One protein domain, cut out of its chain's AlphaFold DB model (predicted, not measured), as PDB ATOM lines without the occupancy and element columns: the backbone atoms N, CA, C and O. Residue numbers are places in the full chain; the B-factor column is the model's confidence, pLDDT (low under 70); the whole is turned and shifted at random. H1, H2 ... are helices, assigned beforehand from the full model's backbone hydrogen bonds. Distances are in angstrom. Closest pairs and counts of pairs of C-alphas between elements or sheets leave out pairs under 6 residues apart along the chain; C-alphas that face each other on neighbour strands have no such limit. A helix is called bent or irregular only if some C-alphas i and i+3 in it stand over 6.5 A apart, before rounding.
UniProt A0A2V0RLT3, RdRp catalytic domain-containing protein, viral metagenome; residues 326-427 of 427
ATOM      1  N   MET A 326      12.810  18.966 -15.347       93.81
ATOM      2  CA  MET A 326      11.728  19.625 -16.088       93.81
ATOM      3  C   MET A 326      11.290  18.837 -17.330       93.81
ATOM      4  O   MET A 326      10.117  18.855 -17.699       93.81
ATOM      5  N   ARG A 327      12.211  18.101 -17.964       91.62
ATOM      6  CA  ARG A 327      11.889  17.221 -19.094       91.62
ATOM      7  C   ARG A 327      11.162  15.961 -18.627       91.62
ATOM      8  O   ARG A 327      10.199  15.532 -19.264       91.62
ATOM      9  N   ALA A 328      11.588  15.407 -17.489       93.38
ATOM     10  CA  ALA A 328      10.869  14.328 -16.821       93.38
ATOM     11  C   ALA A 328       9.451  14.779 -16.433       93.38
ATOM     12  O   ALA A 328       8.490  14.100 -16.771       93.38
ATOM     13  N   LEU A 329       9.303  15.967 -15.839       94.19
ATOM     14  CA  LEU A 329       8.012  16.547 -15.474       94.19
ATOM     15  C   LEU A 329       7.100  16.741 -16.692       94.19
ATOM     16  O   LEU A 329       5.937  16.361 -16.631       94.19
ATOM     17  N   ASN A 330       7.622  17.233 -17.823       92.50
ATOM     18  CA  ASN A 330       6.844  17.318 -19.063       92.50
ATOM     19  C   ASN A 330       6.304  15.950 -19.503       92.50
ATOM     20  O   ASN A 330       5.155  15.833 -19.908       92.50
ATOM     21  N   SER A 331       7.127  14.906 -19.389       90.75
ATOM     22  CA  SER A 331       6.722  13.538 -19.724       90.75
ATOM     23  C   SER A 331       5.741  12.961 -18.698       90.75
ATOM     24  O   SER A 331       4.919  12.124 -19.045       90.75
ATOM     25  N   LEU A 332       5.790  13.387 -17.436       92.12
ATOM     26  CA  LEU A 332       4.812  12.987 -16.420       92.12
ATOM     27  C   LEU A 332       3.451  13.654 -16.661       92.12
ATOM     28  O   LEU A 332       2.432  12.984 -16.544       92.12
ATOM     29  N   MET A 333       3.440  14.933 -17.043       90.75
ATOM     30  CA  MET A 333       2.212  15.697 -17.307       90.75
ATOM     31  C   MET A 333       1.603  15.410 -18.685       90.75
ATOM     32  O   MET A 333       0.391  15.500 -18.854       90.75
ATOM     33  N   GLY A 334       2.433  15.093 -19.681       86.38
ATOM     34  CA  GLY A 334       2.027  14.885 -21.067       86.38
ATOM     35  C   GLY A 334       2.315  13.471 -21.561       86.38
ATOM     36  O   GLY A 334       3.376  12.896 -21.311       86.38
ATOM     37  N   GLN A 335       1.387  12.927 -22.342       87.38
ATOM     38  CA  GLN A 335       1.566  11.680 -23.082       87.38
ATOM     39  C   GLN A 335       1.258  11.897 -24.559       87.38
ATOM     40  O   GLN A 335       0.428  12.728 -24.913       87.38
ATOM     41  N   GLU A 336       1.954  11.165 -25.425       89.38
ATOM     42  CA  GLU A 336       1.770  11.263 -26.875       89.38
ATOM     43  C   GLU A 336       0.463  10.604 -27.337       89.38
ATOM     44  O   GLU A 336      -0.152  11.049 -28.301       89.38
ATOM     45  N   ARG A 337       0.027   9.548 -26.647       87.62
ATOM     46  CA  ARG A 337      -1.169   8.771 -26.983       87.62
ATOM     47  C   ARG A 337      -2.037   8.606 -25.750       87.62
ATOM     48  O   ARG A 337      -1.521   8.478 -24.643       87.62
ATOM     49  N   PHE A 338      -3.346   8.621 -25.964       86.25
ATOM     50  CA  PHE A 338      -4.306   8.225 -24.946       86.25
ATOM     51  C   PHE A 338      -4.403   6.697 -24.899       86.25
ATOM     52  O   PHE A 338      -4.340   6.046 -25.942       86.25
ATOM     53  N   HIS A 339      -4.541   6.151 -23.695       82.62
ATOM     54  CA  HIS A 339      -4.714   4.725 -23.455       82.62
ATOM     55  C   HIS A 339      -5.909   4.531 -22.522       82.62
ATOM     56  O   HIS A 339      -5.838   4.876 -21.343       82.62
ATOM     57  N   ASP A 340      -7.006   4.024 -23.072       79.69
ATOM     58  CA  ASP A 340      -8.265   3.757 -22.374       79.69
ATOM     59  C   ASP A 340      -8.173   2.541 -21.439       79.69
ATOM     60  O   ASP A 340      -8.826   2.499 -20.399       79.69
ATOM     61  N   ASP A 341      -7.312   1.581 -21.770       80.75
ATOM     62  CA  ASP A 341      -7.137   0.312 -21.061       80.75
ATOM     63  C   ASP A 341      -6.110   0.353 -19.909       80.75
ATOM     64  O   ASP A 341      -5.816  -0.669 -19.273       80.75
ATOM     65  N   TRP A 342      -5.533   1.520 -19.603       86.69
ATOM     66  CA  TRP A 342      -4.498   1.626 -18.575       86.69
ATOM     67  C   TRP A 342      -5.069   1.708 -17.162       86.69
ATOM     68  O   TRP A 342      -5.651   2.703 -16.742       86.69
ATOM     69  N   SER A 343      -4.777   0.679 -16.364       89.69
ATOM     70  CA  SER A 343      -4.956   0.741 -14.908       89.69
ATOM     71  C   SER A 343      -4.024   1.772 -14.249       89.69
ATOM     72  O   SER A 343      -2.954   2.083 -14.781       89.69
ATOM     73  N   SER A 344      -4.351   2.200 -13.024       92.88
ATOM     74  CA  SER A 344      -3.463   3.046 -12.207       92.88
ATOM     75  C   SER A 344      -2.061   2.446 -12.040       92.88
ATOM     76  O   SER A 344      -1.073   3.172 -12.054       92.88
ATOM     77  N   VAL A 345      -1.947   1.113 -11.987       93.88
ATOM     78  CA  VAL A 345      -0.652   0.418 -11.918       93.88
ATOM     79  C   VAL A 345       0.189   0.653 -13.177       93.88
ATOM     80  O   VAL A 345       1.403   0.818 -13.080       93.88
ATOM     81  N   MET A 346      -0.434   0.707 -14.359       91.12
ATOM     82  CA  MET A 346       0.268   0.991 -15.619       91.12
ATOM     83  C   MET A 346       0.747   2.441 -15.676       91.12
ATOM     84  O   MET A 346       1.877   2.694 -16.094       91.12
ATOM     85  N   VAL A 347      -0.069   3.376 -15.184       91.50
ATOM     86  CA  VAL A 347       0.326   4.783 -15.035       91.50
ATOM     87  C   VAL A 347       1.529   4.904 -14.096       91.50
ATOM     88  O   VAL A 347       2.540   5.488 -14.482       91.50
ATOM     89  N   SER A 348       1.487   4.270 -12.919       94.81
ATOM     90  CA  SER A 348       2.616   4.264 -11.981       94.81
ATOM     91  C   SER A 348       3.863   3.601 -12.571       94.81
ATOM     92  O   SER A 348       4.971   4.094 -12.382       94.81
ATOM     93  N   LEU A 349       3.717   2.520 -13.342       93.25
ATOM     94  CA  LEU A 349       4.842   1.874 -14.019       93.25
ATOM     95  C   LEU A 349       5.506   2.803 -15.049       93.25
ATOM     96  O   LEU A 349       6.737   2.871 -15.115       93.25
ATOM     97  N   ARG A 350       4.711   3.569 -15.808       91.44
ATOM     98  CA  ARG A 350       5.235   4.627 -16.682       91.44
ATOM     99  C   ARG A 350       5.952   5.703 -15.864       91.44
ATOM    100  O   ARG A 350       7.083   6.054 -16.205       91.44
ATOM    101  N   THR A 351       5.352   6.173 -14.769       94.12
ATOM    102  CA  THR A 351       5.962   7.139 -13.837       94.12
ATOM    103  C   THR A 351       7.330   6.667 -13.342       94.12
ATOM    104  O   THR A 351       8.299   7.416 -13.447       94.12
ATOM    105  N   LEU A 352       7.459   5.410 -12.903       94.62
ATOM    106  CA  LEU A 352       8.732   4.825 -12.462       94.62
ATOM    107  C   LEU A 352       9.798   4.853 -13.565       94.62
ATOM    108  O   LEU A 352      10.944   5.212 -13.305       94.62
ATOM    109  N   SER A 353       9.425   4.525 -14.806       91.12
ATOM    110  CA  SER A 353      10.362   4.560 -15.937       91.12
ATOM    111  C   SER A 353      10.883   5.975 -16.235       91.12
ATOM    112  O   SER A 353      12.063   6.151 -16.541       91.12
ATOM    113  N   ILE A 354      10.038   6.998 -16.074       92.69
ATOM    114  CA  ILE A 354      10.418   8.407 -16.245       92.69
ATOM    115  C   ILE A 354      11.297   8.883 -15.082       92.69
ATOM    116  O   ILE A 354      12.321   9.524 -15.316       92.69
ATOM    117  N   LEU A 355      10.938   8.548 -13.840       95.38
ATOM    118  CA  LEU A 355      11.721   8.904 -12.652       95.38
ATOM    119  C   LEU A 355      13.110   8.258 -12.655       95.38
ATOM    120  O   LEU A 355      14.070   8.859 -12.177       95.38
ATOM    121  N   GLU A 356      13.258   7.065 -13.223       94.88
ATOM    122  CA  GLU A 356      14.562   6.409 -13.274       94.88
ATOM    123  C   GLU A 356      15.571   7.152 -14.160       94.88
ATOM    124  O   GLU A 356      16.772   7.126 -13.885       94.88
ATOM    125  N   ASN A 357      15.111   7.892 -15.174       93.25
ATOM    126  CA  ASN A 357      15.999   8.718 -15.992       93.25
ATOM    127  C   ASN A 357      16.705   9.817 -15.178       93.25
ATOM    128  O   ASN A 357      17.827  10.188 -15.517       93.25
ATOM    129  N   VAL A 358      16.101  10.296 -14.083       95.88
ATOM    130  CA  VAL A 358      16.666  11.355 -13.227       95.88
ATOM    131  C   VAL A 358      17.481  10.823 -12.038       95.88
ATOM    132  O   VAL A 358      17.841  11.600 -11.157       95.88
ATOM    133  N   ARG A 359      17.824   9.524 -11.999       95.50
ATOM    134  CA  ARG A 359      18.527   8.861 -10.870       95.50
ATOM    135  C   ARG A 359      19.838   9.522 -10.420       95.50
ATOM    136  O   ARG A 359      20.217   9.408  -9.249       95.50
ATOM    137  N   ASN A 360      20.510  10.200 -11.346       96.38
ATOM    138  CA  ASN A 360      21.785  10.887 -11.138       96.38
ATOM    139  C   ASN A 360      21.618  12.402 -10.939       96.38
ATOM    140  O   ASN A 360      22.604  13.119 -10.859       96.38
ATOM    141  N   HIS A 361      20.390  12.921 -10.877       97.62
ATOM    142  CA  HIS A 361      20.156  14.349 -10.694       97.62
ATOM    143  C   HIS A 361      20.445  14.777  -9.237       97.62
ATOM    144  O   HIS A 361      20.001  14.085  -8.317       97.62
ATOM    145  N   PRO A 362      21.082  15.940  -8.976       97.12
ATOM    146  CA  PRO A 362      21.404  16.387  -7.611       97.12
ATOM    147  C   PRO A 362      20.196  16.464  -6.664       97.12
ATOM    148  O   PRO A 362      20.277  16.091  -5.500       97.12
ATOM    149  N   ILE A 363      19.039  16.894  -7.178       97.38
ATOM    150  CA  ILE A 363      17.770  16.946  -6.425       97.38
ATOM    151  C   ILE A 363      16.877  15.706  -6.608       97.38
ATOM    152  O   ILE A 363      15.672  15.793  -6.376       97.38
ATOM    153  N   PHE A 364      17.428  14.566  -7.039       97.69
ATOM    154  CA  PHE A 364      16.674  13.340  -7.334       97.69
ATOM    155  C   PHE A 364      15.681  12.965  -6.226       97.69
ATOM    156  O   PHE A 364      14.489  12.820  -6.491       97.69
ATOM    157  N   THR A 365      16.150  12.888  -4.977       98.00
ATOM    158  CA  THR A 365      15.313  12.505  -3.832       98.00
ATOM    159  C   THR A 365      14.148  13.468  -3.625       98.00
ATOM    160  O   THR A 365      13.008  13.038  -3.461       98.00
ATOM    161  N   ARG A 366      14.413  14.780  -3.687       98.00
ATOM    162  CA  ARG A 366      13.378  15.816  -3.555       98.00
ATOM    163  C   ARG A 366      12.366  15.741  -4.698       98.00
ATOM    164  O   ARG A 366      11.177  15.906  -4.461       98.00
ATOM    165  N   PHE A 367      12.827  15.474  -5.920       98.00
ATOM    166  CA  PHE A 367      11.958  15.358  -7.087       98.00
ATOM    167  C   PHE A 367      11.047  14.126  -7.008       98.00
ATOM    168  O   PHE A 367       9.849  14.255  -7.226       98.00
ATOM    169  N   VAL A 368      11.571  12.954  -6.634       97.81
ATOM    170  CA  VAL A 368      10.749  11.741  -6.456       97.81
ATOM    171  C   VAL A 368       9.690  11.950  -5.373       97.81
ATOM    172  O   VAL A 368       8.518  11.677  -5.626       97.81
ATOM    173  N   LYS A 369      10.063  12.514  -4.214       96.75
ATOM    174  CA  LYS A 369       9.109  12.840  -3.140       96.75
ATOM    175  C   LYS A 369       8.031  13.818  -3.603       96.75
ATOM    176  O   LYS A 369       6.851  13.573  -3.385       96.75
ATOM    177  N   TYR A 370       8.413  14.862  -4.339       97.00
ATOM    178  CA  TYR A 370       7.456  15.799  -4.928       97.00
ATOM    179  C   TYR A 370       6.438  15.098  -5.844       97.00
ATOM    180  O   TYR A 370       5.244  15.379  -5.758       97.00
ATOM    181  N   ILE A 371       6.875  14.150  -6.682       97.19
ATOM    182  CA  ILE A 371       5.970  13.383  -7.551       97.19
ATOM    183  C   ILE A 371       5.065  12.434  -6.754       97.19
ATOM    184  O   ILE A 371       3.900  12.291  -7.119       97.19
ATOM    185  N   MET A 372       5.547  11.836  -5.662       96.06
ATOM    186  CA  MET A 372       4.709  11.025  -4.766       96.06
ATOM    187  C   MET A 372       3.632  11.865  -4.064       96.06
ATOM    188  O   MET A 372       2.486  11.442  -3.955       96.06
ATOM    189  N   GLU A 373       3.991  13.059  -3.590       94.75
ATOM    190  CA  GLU A 373       3.099  13.916  -2.799       94.75
ATOM    191  C   GLU A 373       2.093  14.696  -3.654       94.75
ATOM    192  O   GLU A 373       0.949  14.903  -3.243       94.75
ATOM    193  N   LYS A 374       2.528  15.190  -4.818       94.81
ATOM    194  CA  LYS A 374       1.753  16.120  -5.657       94.81
ATOM    195  C   LYS A 374       1.298  15.520  -6.984       94.81
ATOM    196  O   LYS A 374       0.416  16.094  -7.615       94.81
ATOM    197  N   GLY A 375       1.890  14.407  -7.408       93.25
ATOM    198  CA  GLY A 375       1.584  13.732  -8.667       93.25
ATOM    199  C   GLY A 375       0.763  12.462  -8.460       93.25
ATOM    200  O   GLY A 375      -0.426  12.509  -8.145       93.25
ATOM    201  N   ASP A 376       1.400  11.312  -8.672       92.00
ATOM    202  CA  ASP A 376       0.752  10.003  -8.593       92.00
ATOM    203  C   ASP A 376       0.627   9.540  -7.133       92.00
ATOM    204  O   ASP A 376       1.540   8.942  -6.562       92.00
ATOM    205  N   LYS A 377      -0.547   9.780  -6.538       91.75
ATOM    206  CA  LYS A 377      -0.864   9.384  -5.154       91.75
ATOM    207  C   LYS A 377      -0.854   7.867  -4.933       91.75
ATOM    208  O   LYS A 377      -0.697   7.424  -3.802       91.75
ATOM    209  N   SER A 378      -1.021   7.070  -5.993       95.69
ATOM    210  CA  SER A 378      -0.992   5.600  -5.918       95.69
ATOM    211  C   SER A 378       0.417   5.034  -6.107       95.69
ATOM    212  O   SER A 378       0.605   3.820  -6.003       95.69
ATOM    213  N   LEU A 379       1.421   5.881  -6.373       96.50
ATOM    214  CA  LEU A 379       2.754   5.449  -6.786       96.50
ATOM    215  C   LEU A 379       3.406   4.499  -5.778       96.50
ATOM    216  O   LEU A 379       3.970   3.490  -6.192       96.50
ATOM    217  N   LYS A 380       3.306   4.770  -4.471       97.00
ATOM    218  CA  LYS A 380       3.905   3.920  -3.426       97.00
ATOM    219  C   LYS A 380       3.282   2.523  -3.399       97.00
ATOM    220  O   LYS A 380       3.991   1.524  -3.527       97.00
ATOM    221  N   GLU A 381       1.957   2.453  -3.302       97.19
ATOM    222  CA  GLU A 381       1.217   1.187  -3.273       97.19
ATOM    223  C   GLU A 381       1.420   0.389  -4.570       97.19
ATOM    224  O   GLU A 381       1.762  -0.798  -4.545       97.19
ATOM    225  N   ASN A 382       1.298   1.051  -5.722       97.31
ATOM    226  CA  ASN A 382       1.484   0.413  -7.019       97.31
ATOM    227  C   ASN A 382       2.926  -0.052  -7.227       97.31
ATOM    228  O   ASN A 382       3.130  -1.124  -7.794       97.31
ATOM    229  N   THR A 383       3.928   0.674  -6.723       97.00
ATOM    230  CA  THR A 383       5.328   0.222  -6.756       97.00
ATOM    231  C   THR A 383       5.493  -1.095  -6.000       97.00
ATOM    232  O   THR A 383       6.095  -2.033  -6.531       97.00
ATOM    233  N   ALA A 384       4.897  -1.225  -4.810       96.50
ATOM    234  CA  ALA A 384       4.932  -2.471  -4.044       96.50
ATOM    235  C   ALA A 384       4.270  -3.639  -4.801       96.50
ATOM    236  O   ALA A 384       4.784  -4.761  -4.787       96.50
ATOM    237  N   ARG A 385       3.165  -3.378  -5.512       96.31
ATOM    238  CA  ARG A 385       2.479  -4.371  -6.358       96.31
ATOM    239  C   ARG A 385       3.321  -4.782  -7.567       96.31
ATOM    240  O   ARG A 385       3.506  -5.974  -7.790       96.31
ATOM    241  N   ILE A 386       3.880  -3.820  -8.301       94.94
ATOM    242  CA  ILE A 386       4.718  -4.044  -9.493       94.94
ATOM    243  C   ILE A 386       5.950  -4.888  -9.153       94.94
ATOM    244  O   ILE A 386       6.339  -5.776  -9.909       94.94
ATOM    245  N   VAL A 387       6.578  -4.623  -8.006       94.38
ATOM    246  CA  VAL A 387       7.761  -5.370  -7.565       94.38
ATOM    247  C   VAL A 387       7.422  -6.827  -7.240       94.38
ATOM    248  O   VAL A 387       8.269  -7.700  -7.468       94.38
ATOM    249  N   LYS A 388       6.211  -7.106  -6.741       94.19
ATOM    250  CA  LYS A 388       5.733  -8.457  -6.408       94.19
ATOM    251  C   LYS A 388       5.218  -9.219  -7.631       94.19
ATOM    252  O   LYS A 388       5.557 -10.388  -7.788       94.19
ATOM    253  N   ASP A 389       4.465  -8.560  -8.509       93.19
ATOM    254  CA  ASP A 389       3.832  -9.180  -9.674       93.19
ATOM    255  C   ASP A 389       4.455  -8.712 -11.001       93.19
ATOM    256  O   ASP A 389       4.230  -7.605 -11.497       93.19
ATOM    257  N   ARG A 390       5.203  -9.616 -11.640       88.06
ATOM    258  CA  ARG A 390       5.830  -9.374 -12.948       88.06
ATOM    259  C   ARG A 390       4.834  -9.321 -14.114       88.06
ATOM    260  O   ARG A 390       5.226  -8.902 -15.207       88.06
ATOM    261  N   SER A 391       3.566  -9.695 -13.920       90.12
ATOM    262  CA  SER A 391       2.529  -9.625 -14.959       90.12
ATOM    263  C   SER A 391       2.342  -8.201 -15.494       90.12
ATOM    264  O   SER A 391       2.094  -8.018 -16.687       90.12
ATOM    265  N   TYR A 392       2.520  -7.183 -14.643       89.81
ATOM    266  CA  TYR A 392       2.445  -5.775 -15.035       89.81
ATOM    267  C   TYR A 392       3.550  -5.406 -16.027       89.81
ATOM    268  O   TYR A 392       3.276  -4.800 -17.058       89.81
ATOM    269  N   ILE A 393       4.784  -5.854 -15.776       86.75
ATOM    270  CA  ILE A 393       5.927  -5.625 -16.675       86.75
ATOM    271  C   ILE A 393       5.712  -6.343 -18.010       86.75
ATOM    272  O   ILE A 393       5.962  -5.773 -19.072       86.75
ATOM    273  N   LYS A 394       5.211  -7.585 -17.977       85.31
ATOM    274  CA  LYS A 394       4.905  -8.349 -19.196       85.31
ATOM    275  C   LYS A 394       3.838  -7.648 -20.043       85.31
ATOM    276  O   LYS A 394       4.012  -7.538 -21.254       85.31
ATOM    277  N   ARG A 395       2.771  -7.145 -19.413       85.19
ATOM    278  CA  ARG A 395       1.725  -6.359 -20.088       85.19
ATOM    279  C   ARG A 395       2.278  -5.066 -20.672       85.19
ATOM    280  O   ARG A 395       2.076  -4.814 -21.851       85.19
ATOM    281  N   ALA A 396       3.047  -4.307 -19.896       83.94
ATOM    282  CA  ALA A 396       3.687  -3.073 -20.347       83.94
ATOM    283  C   ALA A 396       4.536  -3.263 -21.607       83.94
ATOM    284  O   ALA A 396       4.415  -2.504 -22.561       83.94
ATOM    285  N   LYS A 397       5.344  -4.325 -21.649       80.19
ATOM    286  CA  LYS A 397       6.165  -4.665 -22.820       80.19
ATOM    287  C   LYS A 397       5.352  -5.052 -24.054       80.19
ATOM    288  O   LYS A 397       5.845  -4.915 -25.171       80.19
ATOM    289  N   ALA A 398       4.134  -5.553 -23.868       77.12
ATOM    290  CA  ALA A 398       3.252  -5.897 -24.974       77.12
ATOM    291  C   ALA A 398       2.615  -4.656 -25.619       77.12
ATOM    292  O   ALA A 398       2.268  -4.722 -26.800       77.12
ATOM    293  N   ILE A 399       2.501  -3.542 -24.886       75.75
ATOM    294  CA  ILE A 399       1.873  -2.299 -25.346       75.75
ATOM    295  C   ILE A 399       2.852  -1.513 -26.238       75.75
ATOM    296  O   ILE A 399       3.890  -1.040 -25.760       75.75
ATOM    297  N   PRO A 400       2.545  -1.329 -27.537       67.69
ATOM    298  CA  PRO A 400       3.402  -0.562 -28.432       67.69
ATOM    299  C   PRO A 400       3.523   0.898 -27.981       67.69
ATOM    300  O   PRO A 400       2.524   1.604 -27.853       67.69
ATOM    301  N   GLY A 401       4.756   1.365 -27.779       64.19
ATOM    302  CA  GLY A 401       5.032   2.746 -27.368       64.19
ATOM    303  C   GLY A 401       4.845   3.030 -25.875       64.19
ATOM    304  O   GLY A 401       4.926   4.192 -25.489       64.19
ATOM    305  N   PHE A 402       4.639   2.006 -25.032       70.25
ATOM    306  CA  PHE A 402       4.581   2.179 -23.573       70.25
ATOM    307  C   PHE A 402       5.881   2.765 -23.006       70.25
ATOM    308  O   PHE A 402       5.848   3.603 -22.106       70.25
ATOM    309  N   LEU A 403       7.026   2.353 -23.561       61.25
ATOM    310  CA  LEU A 403       8.321   2.955 -23.272       61.25
ATOM    311  C   LEU A 403       8.859   3.717 -24.486       61.25
ATOM    312  O   LEU A 403       8.702   3.238 -25.612       61.25
ATOM    313  N   PRO A 404       9.523   4.868 -24.273       45.25
ATOM    314  CA  PRO A 404      10.016   5.714 -25.357       45.25
ATOM    315  C   PRO A 404      11.037   5.044 -26.291       45.25
ATOM    316  O   PRO A 404      11.128   5.452 -27.449       45.25
ATOM    317  N   SER A 405      11.800   4.039 -25.827       48.38
ATOM    318  CA  SER A 405      12.867   3.398 -26.617       48.38
ATOM    319  C   SER A 405      13.075   1.896 -26.341       48.38
ATOM    320  O   SER A 405      12.754   1.379 -25.268       48.38
ATOM    321  N   TYR A 406      13.677   1.189 -27.308       33.88
ATOM    322  CA  TYR A 406      14.010  -0.244 -27.222       33.88
ATOM    323  C   TYR A 406      15.002  -0.554 -26.082       33.88
ATOM    324  O   TYR A 406      14.812  -1.515 -25.336       33.88
ATOM    325  N   ASN A 407      15.988   0.326 -25.860       45.91
ATOM    326  CA  ASN A 407      16.957   0.212 -24.760       45.91
ATOM    327  C   ASN A 407      16.319   0.402 -23.375       45.91
ATOM    328  O   ASN A 407      16.891  -0.013 -22.370       45.91
ATOM    329  N   GLU A 408      15.134   1.010 -23.289       50.78
ATOM    330  CA  GLU A 408      14.388   1.155 -22.036       50.78
ATOM    331  C   GLU A 408      13.472  -0.040 -21.752       50.78
ATOM    332  O   GLU A 408      13.234  -0.350 -20.584       50.78
ATOM    333  N   ALA A 409      13.022  -0.775 -22.778       46.75
ATOM    334  CA  ALA A 409      12.167  -1.954 -22.608       46.75
ATOM    335  C   ALA A 409      12.849  -3.074 -21.810       46.75
ATOM    336  O   ALA A 409      12.223  -3.683 -20.937       46.75
ATOM    337  N   GLY A 410      14.148  -3.300 -22.037       56.12
ATOM    338  CA  GLY A 410      14.954  -4.229 -21.237       56.12
ATOM    339  C   GLY A 410      15.159  -3.775 -19.786       56.12
ATOM    340  O   GLY A 410      15.310  -4.608 -18.892       56.12
ATOM    341  N   LYS A 411      15.092  -2.464 -19.505       67.25
ATOM    342  CA  LYS A 411      15.307  -1.932 -18.147       67.25
ATOM    343  C   LYS A 411      14.207  -2.358 -17.177       67.25
ATOM    344  O   LYS A 411      14.501  -2.559 -16.000       67.25
ATOM    345  N   LEU A 412      12.970  -2.558 -17.647       79.31
ATOM    346  CA  LEU A 412      11.866  -2.964 -16.769       79.31
ATOM    347  C   LEU A 412      12.077  -4.346 -16.140       79.31
ATOM    348  O   LEU A 412      11.611  -4.570 -15.028       79.31
ATOM    349  N   ASP A 413      12.823  -5.262 -16.767       81.06
ATOM    350  CA  ASP A 413      13.119  -6.562 -16.135       81.06
ATOM    351  C   ASP A 413      13.930  -6.404 -14.842       81.06
ATOM    352  O   ASP A 413      13.823  -7.217 -13.915       81.06
ATOM    353  N   GLY A 414      14.721  -5.331 -14.787       85.56
ATOM    354  CA  GLY A 414      15.528  -4.908 -13.658       85.56
ATOM    355  C   GLY A 414      14.859  -3.873 -12.756       85.56
ATOM    356  O   GLY A 414      15.577  -3.273 -11.966       85.56
ATOM    357  N   ILE A 415      13.535  -3.671 -12.816       90.25
ATOM    358  CA  ILE A 415      12.845  -2.584 -12.091       90.25
ATOM    359  C   ILE A 415      13.139  -2.549 -10.583       90.25
ATOM    360  O   ILE A 415      13.243  -1.483  -9.996       90.25
ATOM    361  N   ARG A 416      13.380  -3.701  -9.941       91.25
ATOM    362  CA  ARG A 416      13.760  -3.775  -8.512       91.25
ATOM    363  C   ARG A 416      15.105  -3.101  -8.191       91.25
ATOM    364  O   ARG A 416      15.398  -2.805  -7.036       91.25
ATOM    365  N   ARG A 417      15.956  -2.914  -9.202       91.81
ATOM    366  CA  ARG A 417      17.256  -2.239  -9.094       91.81
ATOM    367  C   ARG A 417      17.159  -0.736  -9.347       91.81
ATOM    368  O   ARG A 417      18.156  -0.052  -9.148       91.81
ATOM    369  N   PHE A 418      15.999  -0.231  -9.765       94.44
ATOM    370  CA  PHE A 418      15.804   1.196  -9.996       94.44
ATOM    371  C   PHE A 418      15.999   1.967  -8.695       94.44
ATOM    372  O   PHE A 418      15.464   1.593  -7.646       94.44
ATOM    373  N   LYS A 419      16.749   3.067  -8.770       95.19
ATOM    374  CA  LYS A 419      16.985   3.941  -7.615       95.19
ATOM    375  C   LYS A 419      15.678   4.591  -7.162       95.19
ATOM    376  O   LYS A 419      15.448   4.750  -5.968       95.19
ATOM    377  N   SER A 420      14.808   4.908  -8.123       95.75
ATOM    378  CA  SER A 420      13.461   5.450  -7.888       95.75
ATOM    379  C   SER A 420      12.584   4.485  -7.092       95.75
ATOM    380  O   SER A 420      12.004   4.879  -6.086       95.75
ATOM    381  N   VAL A 421      12.554   3.209  -7.483       96.69
ATOM    382  CA  VAL A 421      11.771   2.163  -6.806       96.69
ATOM    383  C   VAL A 421      12.223   1.954  -5.366       96.69
ATOM    384  O   VAL A 421      11.378   1.899  -4.478       96.69
ATOM    385  N   ARG A 422      13.536   1.865  -5.118       97.00
ATOM    386  CA  ARG A 422      14.072   1.705  -3.755       97.00
ATOM    387  C   ARG A 422      13.666   2.873  -2.859       97.00
ATOM    388  O   ARG A 422      13.059   2.653  -1.820       97.00
ATOM    389  N   LEU A 423      13.878   4.100  -3.337       97.12
ATOM    390  CA  LEU A 423      13.515   5.309  -2.602       97.12
ATOM    391  C   LEU A 423      12.012   5.382  -2.276       97.12
ATOM    392  O   LEU A 423      11.647   5.798  -1.179       97.12
ATOM    393  N   ILE A 424      11.145   4.984  -3.212       97.25
ATOM    394  CA  ILE A 424       9.683   4.999  -3.028       97.25
ATOM    395  C   ILE A 424       9.225   3.967  -1.991       97.25
ATOM    396  O   ILE A 424       8.252   4.218  -1.290       97.25
ATOM    397  N   LEU A 425       9.882   2.806  -1.919       96.31
ATOM    398  CA  LEU A 425       9.535   1.756  -0.957       96.31
ATOM    399  C   LEU A 425      10.089   2.029   0.451       96.31
ATOM    400  O   LEU A 425       9.529   1.520   1.418       96.31
ATOM    401  N   GLU A 426      11.177   2.795   0.554       94.12
ATOM    402  CA  GLU A 426      11.795   3.221   1.820       94.12
ATOM    403  C   GLU A 426      11.130   4.466   2.435       94.12
ATOM    404  O   GLU A 426      11.158   4.637   3.653       94.12
ATOM    405  N   SER A 427      10.549   5.337   1.600       86.38
ATOM    406  CA  SER A 427       9.693   6.465   2.023       86.38
ATOM    407  C   SER A 427       8.324   5.941   2.414       86.38
ATOM    408  O   SER A 427       7.640   6.501   3.296       86.38
TER     409      SER A 427
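This is residues 326 to 427 of the 427 residues of the protein "RdRp catalytic domain-containing protein" of viral metagenome (UniProt A0A2V0RLT3). One helix, H2, runs through the core, and the other six helices wrap round it. H1 folds back along one side of H2, H3 runs at a shallow angle to H2 on a neighbouring side, H4 packs on H2 near Leu 379 and runs crosswise to it, H7 packs on residues 352 to 356 of H2 near Ser 420 and runs away from it at a steep angle, and H5 and H6 run side by side in opposite directions, crosswise to H2. The printed part has 102 residues with seven named helices, H1 to H7 in chain order, and no named strand; the class is all helix. The whole is compact and rounded, with a radius of gyration of the C-alphas of 12.5 A and spans of 33 by 28 by 25 A.

H2, residues 344 to 357, is the hub, touching four helices. H4, residues 379 to 388, touches it about perpendicular at 87 degrees, closest at the C-alphas of Ser 348 and Leu 379, 5.3 A apart. H1, residues 326 to 333, forms a helical hairpin with H2, opposite ways at a shallow tilt of 7 degrees; residues 351 to 357 of H2 alone touch it, with the C-alphas of Ala 328 and Ile 354 closest at 6.0 A. H7, residues 419 to 426, touches residues 352 to 356 of H2 alone, at a steep tilt of 55 degrees, opposite ways; the closest C-alphas, Glu 356 and Ser 420, are 5.6 A apart. H7 also touches H4, with the C-alphas of Lys 380 and Ile 424 closest at 5.9 A. H3, residues 364 to 374, touches H7, with the C-alphas of Val 368 and Ser 420 closest at 7.0 A, and is close to but not clearly touching H2. H5, residues 391 to 398, only just touches H2, through residues 345 to 346 of H2 alone, with 3 pairs of C-alphas within 8 A, the closest Met 346 and Ala 396 at 7.1 A. H6, residues 406 to 417, forms a helical hairpin with H5, opposite ways at 10 degrees; they only just touch, with 3 pairs within 8 A, the closest Ile 393 and Leu 412 at 6.5 A. In H1, H3, H4, H5 and H7 every O i to N i+4 pair is within hydrogen-bond range; in H2 9 of 10 are, and in H6 0 of 8, beside 6 of 9 O i to N i+3 pairs.

H2 measures 20.6 A from C-alpha 344 at (-3.463, 3.046, -12.207) to C-alpha 357. H1 measures 10.4 A, beginning at (11.728, 19.625, -16.088), H3 15.3 A, H4 14.2 A and H5 10.7 A. H6 measures 18.5 A and is irregular, with C-alphas 413 and 416 8.1 A apart. H7 measures 10.8 A, ending at (11.795, 3.221, 1.820).

The two C-alphas farthest apart, Asp 340 and Pro 362, are 35.5 A apart. The printed part has no cut, and no link is long. The mean pLDDT of the printed part is 87.7; residues 400 to 401 and 403 to 411 are under 70.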